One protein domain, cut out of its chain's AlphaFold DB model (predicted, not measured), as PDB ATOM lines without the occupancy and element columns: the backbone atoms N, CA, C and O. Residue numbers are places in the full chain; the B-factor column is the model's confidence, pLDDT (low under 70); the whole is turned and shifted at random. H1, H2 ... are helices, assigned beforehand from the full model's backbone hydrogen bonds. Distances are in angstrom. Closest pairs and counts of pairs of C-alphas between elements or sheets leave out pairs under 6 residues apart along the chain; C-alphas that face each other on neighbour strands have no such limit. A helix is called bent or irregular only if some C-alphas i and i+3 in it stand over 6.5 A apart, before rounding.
ATOM      1  N   PRO A   2      27.459 -34.332 -54.198       35.72
ATOM      2  CA  PRO A   2      26.526 -33.217 -54.220       35.72
ATOM      3  C   PRO A   2      26.329 -32.717 -52.782       35.72
ATOM      4  O   PRO A   2      25.850 -33.457 -51.925       35.72
ATOM      5  N   PHE A   3      26.736 -31.481 -52.498       35.59
ATOM      6  CA  PHE A   3      26.417 -30.823 -51.231       35.59
ATOM      7  C   PHE A   3      24.917 -30.484 -51.214       35.59
ATOM      8  O   PHE A   3      24.425 -29.908 -52.189       35.59
ATOM      9  N   PRO A   4      24.163 -30.834 -50.157       34.34
ATOM     10  CA  PRO A   4      22.763 -30.462 -50.075       34.34
ATOM     11  C   PRO A   4      22.612 -28.943 -49.851       34.34
ATOM     12  O   PRO A   4      23.503 -28.303 -49.289       34.34
ATOM     13  N   PRO A   5      21.487 -28.337 -50.271       33.38
ATOM     14  CA  PRO A   5      21.271 -26.900 -50.152       33.38
ATOM     15  C   PRO A   5      21.027 -26.493 -48.689       33.38
ATOM     16  O   PRO A   5      20.053 -26.938 -48.076       33.38
ATOM     17  N   GLY A   6      21.864 -25.590 -48.168       52.84
ATOM     18  CA  GLY A   6      21.750 -24.975 -46.838       52.84
ATOM     19  C   GLY A   6      22.906 -25.384 -45.926       52.84
ATOM     20  O   GLY A   6      23.004 -26.541 -45.539       52.84
ATOM     21  N   GLY A   7      23.788 -24.438 -45.590       63.06
ATOM     22  CA  GLY A   7      25.101 -24.683 -44.980       63.06
ATOM     23  C   GLY A   7      25.122 -25.156 -43.521       63.06
ATOM     24  O   GLY A   7      25.959 -24.664 -42.774       63.06
ATOM     25  N   ALA A   8      24.216 -26.055 -43.110       73.75
ATOM     26  CA  ALA A   8      24.159 -26.701 -41.790       73.75
ATOM     27  C   ALA A   8      24.403 -25.726 -40.619       73.75
ATOM     28  O   ALA A   8      25.318 -25.910 -39.824       73.75
ATOM     29  N   ASN A   9      23.629 -24.634 -40.576       79.69
ATOM     30  CA  ASN A   9      23.794 -23.527 -39.623       79.69
ATOM     31  C   ASN A   9      25.246 -23.005 -39.534       79.69
ATOM     32  O   ASN A   9      25.818 -22.905 -38.454       79.69
ATOM     33  N   ALA A  10      25.836 -22.714 -40.698       85.81
ATOM     34  CA  ALA A  10      27.211 -22.254 -40.915       85.81
ATOM     35  C   ALA A  10      28.339 -23.276 -40.651       85.81
ATOM     36  O   ALA A  10      29.508 -22.925 -40.827       85.81
ATOM     37  N   ASN A  11      28.031 -24.546 -40.355       88.25
ATOM     38  CA  ASN A  11      29.058 -25.579 -40.174       88.25
ATOM     39  C   ASN A  11      29.923 -25.795 -41.422       88.25
ATOM     40  O   ASN A  11      31.121 -25.997 -41.289       88.25
ATOM     41  N   ILE A  12      29.343 -25.741 -42.629       88.50
ATOM     42  CA  ILE A  12      30.110 -25.980 -43.868       88.50
ATOM     43  C   ILE A  12      31.162 -24.885 -44.075       88.50
ATOM     44  O   ILE A  12      32.307 -25.179 -44.393       88.50
ATOM     45  N   GLY A  13      30.780 -23.619 -43.879       89.12
ATOM     46  CA  GLY A  13      31.715 -22.501 -44.010       89.12
ATOM     47  C   GLY A  13      32.807 -22.538 -42.944       89.12
ATOM     48  O   GLY A  13      33.964 -22.262 -43.243       89.12
ATOM     49  N   MET A  14      32.448 -22.927 -41.719       92.12
ATOM     50  CA  MET A  14      33.404 -23.017 -40.622       92.12
ATOM     51  C   MET A  14      34.361 -24.214 -40.765       92.12
ATOM     52  O   MET A  14      35.546 -24.058 -40.508       92.12
ATOM     53  N   ASP A  15      33.901 -25.366 -41.266       93.62
ATOM     54  CA  ASP A  15      34.762 -26.517 -41.599       93.62
ATOM     55  C   ASP A  15      35.786 -26.172 -42.690       93.62
ATOM     56  O   ASP A  15      36.959 -26.524 -42.585       93.62
ATOM     57  N   LEU A  16      35.369 -25.419 -43.715       92.62
ATOM     58  CA  LEU A  16      36.291 -24.920 -44.738       92.62
ATOM     59  C   LEU A  16      37.372 -24.011 -44.138       92.62
ATOM     60  O   LEU A  16      38.532 -24.128 -44.524       92.62
ATOM     61  N   ALA A  17      37.009 -23.139 -43.191       93.25
ATOM     62  CA  ALA A  17      37.968 -22.280 -42.498       93.25
ATOM     63  C   ALA A  17      38.913 -23.084 -41.589       93.25
ATOM     64  O   ALA A  17      40.118 -22.862 -41.626       93.25
ATOM     65  N   ALA A  18      38.388 -24.053 -40.836       94.38
ATOM     66  CA  ALA A  18      39.163 -24.923 -39.947       94.38
ATOM     67  C   ALA A  18      40.202 -25.784 -40.694       94.38
ATOM     68  O   ALA A  18      41.257 -26.102 -40.158       94.38
ATOM     69  N   ARG A  19      39.920 -26.158 -41.950       93.88
ATOM     70  CA  ARG A  19      40.830 -26.945 -42.805       93.88
ATOM     71  C   ARG A  19      41.770 -26.101 -43.665       93.88
ATOM     72  O   ARG A  19      42.592 -26.672 -44.383       93.88
ATOM     73  N   ALA A  20      41.615 -24.779 -43.664       95.06
ATOM     74  CA  ALA A  20      42.439 -23.889 -44.470       95.06
ATOM     75  C   ALA A  20      43.888 -23.846 -43.958       95.06
ATOM     76  O   ALA A  20      44.189 -24.235 -42.828       95.06
ATOM     77  N   ALA A  21      44.803 -23.355 -44.796       95.62
ATOM     78  CA  ALA A  21      46.157 -23.065 -44.340       95.62
ATOM     79  C   ALA A  21      46.102 -21.999 -43.221       95.62
ATOM     80  O   ALA A  21      45.402 -20.998 -43.381       95.62
ATOM     81  N   PRO A  22      46.827 -22.174 -42.100       94.00
ATOM     82  CA  PRO A  22      46.836 -21.220 -40.991       94.00
ATOM     83  C   PRO A  22      47.747 -20.015 -41.299       94.00
ATOM     84  O   PRO A  22      48.690 -19.723 -40.568       94.00
ATOM     85  N   ASP A  23      47.493 -19.333 -42.415       95.56
ATOM     86  CA  ASP A  23      48.296 -18.222 -42.948       95.56
ATOM     87  C   ASP A  23      47.650 -16.837 -42.743       95.56
ATOM     88  O   ASP A  23      48.229 -15.814 -43.106       95.56
ATOM     89  N   GLY A  24      46.457 -16.798 -42.140       92.81
ATOM     90  CA  GLY A  24      45.715 -15.573 -41.844       92.81
ATOM     91  C   GLY A  24      44.889 -15.013 -43.008       92.81
ATOM     92  O   GLY A  24      44.188 -14.022 -42.814       92.81
ATOM     93  N   TYR A  25      44.908 -15.637 -44.190       96.12
ATOM     94  CA  TYR A  25      44.113 -15.190 -45.344       96.12
ATOM     95  C   TYR A  25      42.686 -15.750 -45.364       96.12
ATOM     96  O   TYR A  25      41.844 -15.266 -46.121       96.12
ATOM     97  N   THR A  26      42.395 -16.744 -44.521       94.81
ATOM     98  CA  THR A  26      41.054 -17.318 -44.366       94.81
ATOM     99  C   THR A  26      40.522 -17.039 -42.967       94.81
ATOM    100  O   THR A  26      41.146 -17.405 -41.976       94.81
ATOM    101  N   LEU A  27      39.348 -16.408 -42.887       92.25
ATOM    102  CA  LEU A  27      38.658 -16.117 -41.630       92.25
ATOM    103  C   LEU A  27      37.284 -16.792 -41.614       92.25
ATOM    104  O   LEU A  27      36.525 -16.706 -42.581       92.25
ATOM    105  N   GLY A  28      36.953 -17.436 -40.495       91.25
ATOM    106  CA  GLY A  28      35.628 -17.993 -40.234       91.25
ATOM    107  C   GLY A  28      34.746 -16.996 -39.484       91.25
ATOM    108  O   GLY A  28      35.133 -16.478 -38.439       91.25
ATOM    109  N   ALA A  29      33.538 -16.741 -39.989       89.81
ATOM    110  CA  ALA A  29      32.558 -15.928 -39.275       89.81
ATOM    111  C   ALA A  29      31.901 -16.751 -38.158       89.81
ATOM    112  O   ALA A  29      31.197 -17.735 -38.411       89.81
ATOM    113  N   CYS A  30      32.136 -16.333 -36.919       89.19
ATOM    114  CA  CYS A  30      31.596 -16.970 -35.731       89.19
ATOM    115  C   CYS A  30      30.252 -16.348 -35.333       89.19
ATOM    116  O   CYS A  30      30.093 -15.131 -35.314       89.19
ATOM    117  N   THR A  31      29.281 -17.194 -35.014       86.00
ATOM    118  CA  THR A  31      27.949 -16.827 -34.521       86.00
ATOM    119  C   THR A  31      27.575 -17.754 -33.367       86.00
ATOM    120  O   THR A  31      28.200 -18.801 -33.182       86.00
ATOM    121  N   ILE A  32      26.506 -17.434 -32.628       84.94
ATOM    122  CA  ILE A  32      25.991 -18.319 -31.570       84.94
ATOM    123  C   ILE A  32      25.758 -19.757 -32.073       84.94
ATOM    124  O   ILE A  32      26.068 -20.721 -31.378       84.94
ATOM    125  N   GLY A  33      25.292 -19.908 -33.317       86.88
ATOM    126  CA  GLY A  33      25.006 -21.203 -33.925       86.88
ATOM    127  C   GLY A  33      26.250 -22.076 -34.047       86.88
ATOM    128  O   GLY A  33      26.400 -23.069 -33.337       86.88
ATOM    129  N   ASN A  34      27.161 -21.698 -34.939       87.88
ATOM    130  CA  ASN A  34      28.327 -22.508 -35.299       87.88
ATOM    131  C   ASN A  34      29.434 -22.554 -34.236       87.88
ATOM    132  O   ASN A  34      30.231 -23.490 -34.261       87.88
ATOM    133  N   CYS A  35      29.477 -21.611 -33.295       89.88
ATOM    134  CA  CYS A  35      30.519 -21.593 -32.269       89.88
ATOM    135  C   CYS A  35      30.083 -22.096 -30.891       89.88
ATOM    136  O   CYS A  35      30.945 -22.496 -30.117       89.88
ATOM    137  N   ALA A  36      28.787 -22.081 -30.563       88.62
ATOM    138  CA  ALA A  36      28.324 -22.451 -29.220       88.62
ATOM    139  C   ALA A  36      27.240 -23.536 -29.222       88.62
ATOM    140  O   ALA A  36      27.244 -24.415 -28.363       88.62
ATOM    141  N   ILE A  37      26.310 -23.501 -30.178       90.50
ATOM    142  CA  ILE A  37      25.108 -24.346 -30.133       90.50
ATOM    143  C   ILE A  37      25.264 -25.635 -30.931       90.50
ATOM    144  O   ILE A  37      24.822 -26.692 -30.482       90.50
ATOM    145  N   ASN A  38      25.872 -25.570 -32.115       90.06
ATOM    146  CA  ASN A  38      25.846 -26.672 -33.073       90.06
ATOM    147  C   ASN A  38      26.459 -27.962 -32.504       90.06
ATOM    148  O   ASN A  38      25.915 -29.037 -32.751       90.06
ATOM    149  N   ALA A  39      27.500 -27.863 -31.674       88.88
ATOM    150  CA  ALA A  39      28.105 -29.017 -31.007       88.88
ATOM    151  C   ALA A  39      27.140 -29.788 -30.090       88.88
ATOM    152  O   ALA A  39      27.308 -30.988 -29.898       88.88
ATOM    153  N   SER A  40      26.106 -29.122 -29.575       89.06
ATOM    154  CA  SER A  40      25.109 -29.719 -28.683       89.06
ATOM    155  C   SER A  40      23.904 -30.307 -29.423       89.06
ATOM    156  O   SER A  40      23.172 -31.107 -28.846       89.06
ATOM    157  N   ILE A  41      23.662 -29.905 -30.678       88.88
ATOM    158  CA  ILE A  41      22.445 -30.281 -31.427       88.88
ATOM    159  C   ILE A  41      22.716 -31.131 -32.674       88.88
ATOM    160  O   ILE A  41      21.830 -31.856 -33.122       88.88
ATOM    161  N   TYR A  42      23.920 -31.067 -33.249       86.31
ATOM    162  CA  TYR A  42      24.316 -31.940 -34.350       86.31
ATOM    163  C   TYR A  42      24.986 -33.188 -33.789       86.31
ATOM    164  O   TYR A  42      25.975 -33.104 -33.069       86.31
ATOM    165  N   ALA A  43      24.501 -34.364 -34.192       88.56
ATOM    166  CA  ALA A  43      25.069 -35.642 -33.756       88.56
ATOM    167  C   ALA A  43      26.561 -35.802 -34.110       88.56
ATOM    168  O   ALA A  43      27.267 -36.581 -33.476       88.56
ATOM    169  N   ARG A  44      27.026 -35.107 -35.156       87.62
ATOM    170  CA  ARG A  44      28.428 -35.062 -35.573       87.62
ATOM    171  C   ARG A  44      28.780 -33.659 -36.046       87.62
ATOM    172  O   ARG A  44      28.125 -33.138 -36.949       87.62
ATOM    173  N   MET A  45      29.833 -33.099 -35.463       91.69
ATOM    174  CA  MET A  45      30.435 -31.840 -35.893       91.69
ATOM    175  C   MET A  45      31.655 -32.100 -36.785       91.69
ATOM    176  O   MET A  45      32.393 -33.050 -36.523       91.69
ATOM    177  N   PRO A  46      31.868 -31.294 -37.841       91.19
ATOM    178  CA  PRO A  46      32.999 -31.467 -38.754       91.19
ATOM    179  C   PRO A  46      34.313 -30.822 -38.270       91.19
ATOM    180  O   PRO A  46      35.356 -31.103 -38.856       91.19
ATOM    181  N   TYR A  47      34.257 -30.012 -37.209       92.25
ATOM    182  CA  TYR A  47      35.388 -29.360 -36.539       92.25
ATOM    183  C   TYR A  47      35.134 -29.277 -35.025       92.25
ATOM    184  O   TYR A  47      33.981 -29.329 -34.581       92.25
ATOM    185  N   ASP A  48      36.198 -29.094 -34.252       91.31
ATOM    186  CA  ASP A  48      36.175 -28.718 -32.841       91.31
ATOM    187  C   ASP A  48      36.526 -27.230 -32.697       91.31
ATOM    188  O   ASP A  48      37.643 -26.802 -32.984       91.31
ATOM    189  N   ILE A  49      35.569 -26.426 -32.225       89.75
ATOM    190  CA  ILE A  49      35.741 -24.973 -32.068       89.75
ATOM    191  C   ILE A  49      36.876 -24.598 -31.099       89.75
ATOM    192  O   ILE A  49      37.420 -23.504 -31.204       89.75
ATOM    193  N   SER A  50      37.222 -25.482 -30.159       88.25
ATOM    194  CA  SER A  50      38.246 -25.244 -29.138       88.25
ATOM    195  C   SER A  50      39.662 -25.602 -29.590       88.25
ATOM    196  O   SER A  50      40.626 -25.123 -28.995       88.25
ATOM    197  N   CYS A  51      39.784 -26.435 -30.627       92.12
ATOM    198  CA  CYS A  51      41.057 -27.004 -31.067       92.12
ATOM    199  C   CYS A  51      41.429 -26.602 -32.501       92.12
ATOM    200  O   CYS A  51      42.605 -26.367 -32.773       92.12
ATOM    201  N   ASP A  52      40.452 -26.499 -33.405       92.75
ATOM    202  CA  ASP A  52      40.703 -26.305 -34.839       92.75
ATOM    203  C   ASP A  52      40.703 -24.826 -35.262       92.75
ATOM    204  O   ASP A  52      41.059 -24.493 -36.392       92.75
ATOM    205  N   LEU A  53      40.274 -23.918 -34.380       93.25
ATOM    206  CA  LEU A  53      40.085 -22.497 -34.676       93.25
ATOM    207  C   LEU A  53      40.655 -21.627 -33.555       93.25
ATOM    208  O   LEU A  53      40.570 -21.964 -32.376       93.25
ATOM    209  N   VAL A  54      41.201 -20.468 -33.930       93.69
ATOM    210  CA  VAL A  54      41.733 -19.479 -32.983       93.69
ATOM    211  C   VAL A  54      40.845 -18.230 -32.996       93.69
ATOM    212  O   VAL A  54      40.609 -17.671 -34.071       93.69
ATOM    213  N   PRO A  55      40.355 -17.752 -31.835       92.75
ATOM    214  CA  PRO A  55      39.622 -16.492 -31.758       92.75
ATOM    215  C   PRO A  55      40.512 -15.316 -32.174       92.75
ATOM    216  O   PRO A  55      41.592 -15.130 -31.620       92.75
ATOM    217  N   VAL A  56      40.049 -14.504 -33.129       93.50
ATOM    218  CA  VAL A  56      40.796 -13.322 -33.599       93.50
ATOM    219  C   VAL A  56      40.319 -12.058 -32.883       93.50
ATOM    220  O   VAL A  56      41.105 -11.379 -32.230       93.50
ATOM    221  N   PHE A  57      39.027 -11.735 -32.987       91.81
ATOM    222  CA  PHE A  57      38.416 -10.592 -32.306       91.81
ATOM    223  C   PHE A  57      36.898 -10.769 -32.173       91.81
ATOM    224  O   PHE A  57      36.278 -11.519 -32.928       91.81
ATOM    225  N   TRP A  58      36.294 -10.047 -31.226       89.00
ATOM    226  CA  TRP A  58      34.842  -9.949 -31.082       89.00
ATOM    227  C   TRP A  58      34.319  -8.797 -31.940       89.00
ATOM    228  O   TRP A  58      34.599  -7.634 -31.651       89.00
ATOM    229  N   SER A  59      33.574  -9.103 -33.003       87.94
ATOM    230  CA  SER A  59      33.049  -8.076 -33.915       87.94
ATOM    231  C   SER A  59      31.899  -7.259 -33.323       87.94
ATOM    232  O   SER A  59      31.645  -6.152 -33.788       87.94
ATOM    233  N   GLY A  60      31.190  -7.798 -32.327       85.56
ATOM    234  CA  GLY A  60      30.044  -7.154 -31.685       85.56
ATOM    235  C   GLY A  60      28.936  -8.142 -31.320       85.56
ATOM    236  O   GLY A  60      28.926  -9.276 -31.792       85.56
ATOM    237  N   SER A  61      28.000  -7.686 -30.488       82.50
ATOM    238  CA  SER A  61      26.736  -8.364 -30.180       82.50
ATOM    239  C   SER A  61      25.570  -7.605 -30.809       82.50
ATOM    240  O   SER A  61      25.661  -6.411 -31.101       82.50
TER     241      SER A  61
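What this domain is: This is residues 2 to 61 of the 188 residues of the protein "Tripartite-type tricarboxylate transporter receptor subunit TctC" of Roseococcus suduntuyensis (UniProt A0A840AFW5). This domain has little regular structure: two short, irregular helices, H1 and then H2, meet crosswise near their first residues, and long loops, residues 19 to 31 and 42 to 61, make up much of the rest. The printed part has 60 residues, 21 of them in the helices, with no named strand; the class is all helix. It is compact, with a radius of gyration of the C-alphas of 11.6 A, and spans 28 by 28 by 20 A.

Where its parts are: H1, residues 8 to 18, runs 15.2 A from C-alpha 8 at (24.159, -26.701, -41.790); it is irregular, with C-alphas 9 and 12 8.0 A apart. H2, residues 32 to 41, runs 12.5 A to C-alpha 41 at (22.445, -30.281, -31.427); it is only just irregular, with C-alphas 35 and 38 6.9 A apart.

How they stand to each other: H1 and H2 touch, their closest C-alphas, of Ala 10 and Asn 34, 5.7 A apart. Their lines are only just about perpendicular, at 70.0 degrees. O i to N i+4 pairs are within hydrogen-bond range in 5 of 7 for H1 and 3 of 6 for H2.

The domain as a whole: The C-alphas farthest apart, of Pro 2 and Gly 60, are separated by 34.6 A. The printed part has no cut. The 13-residue link from H1 to H2 is long. Residues 2 to 7 have pLDDT under 70.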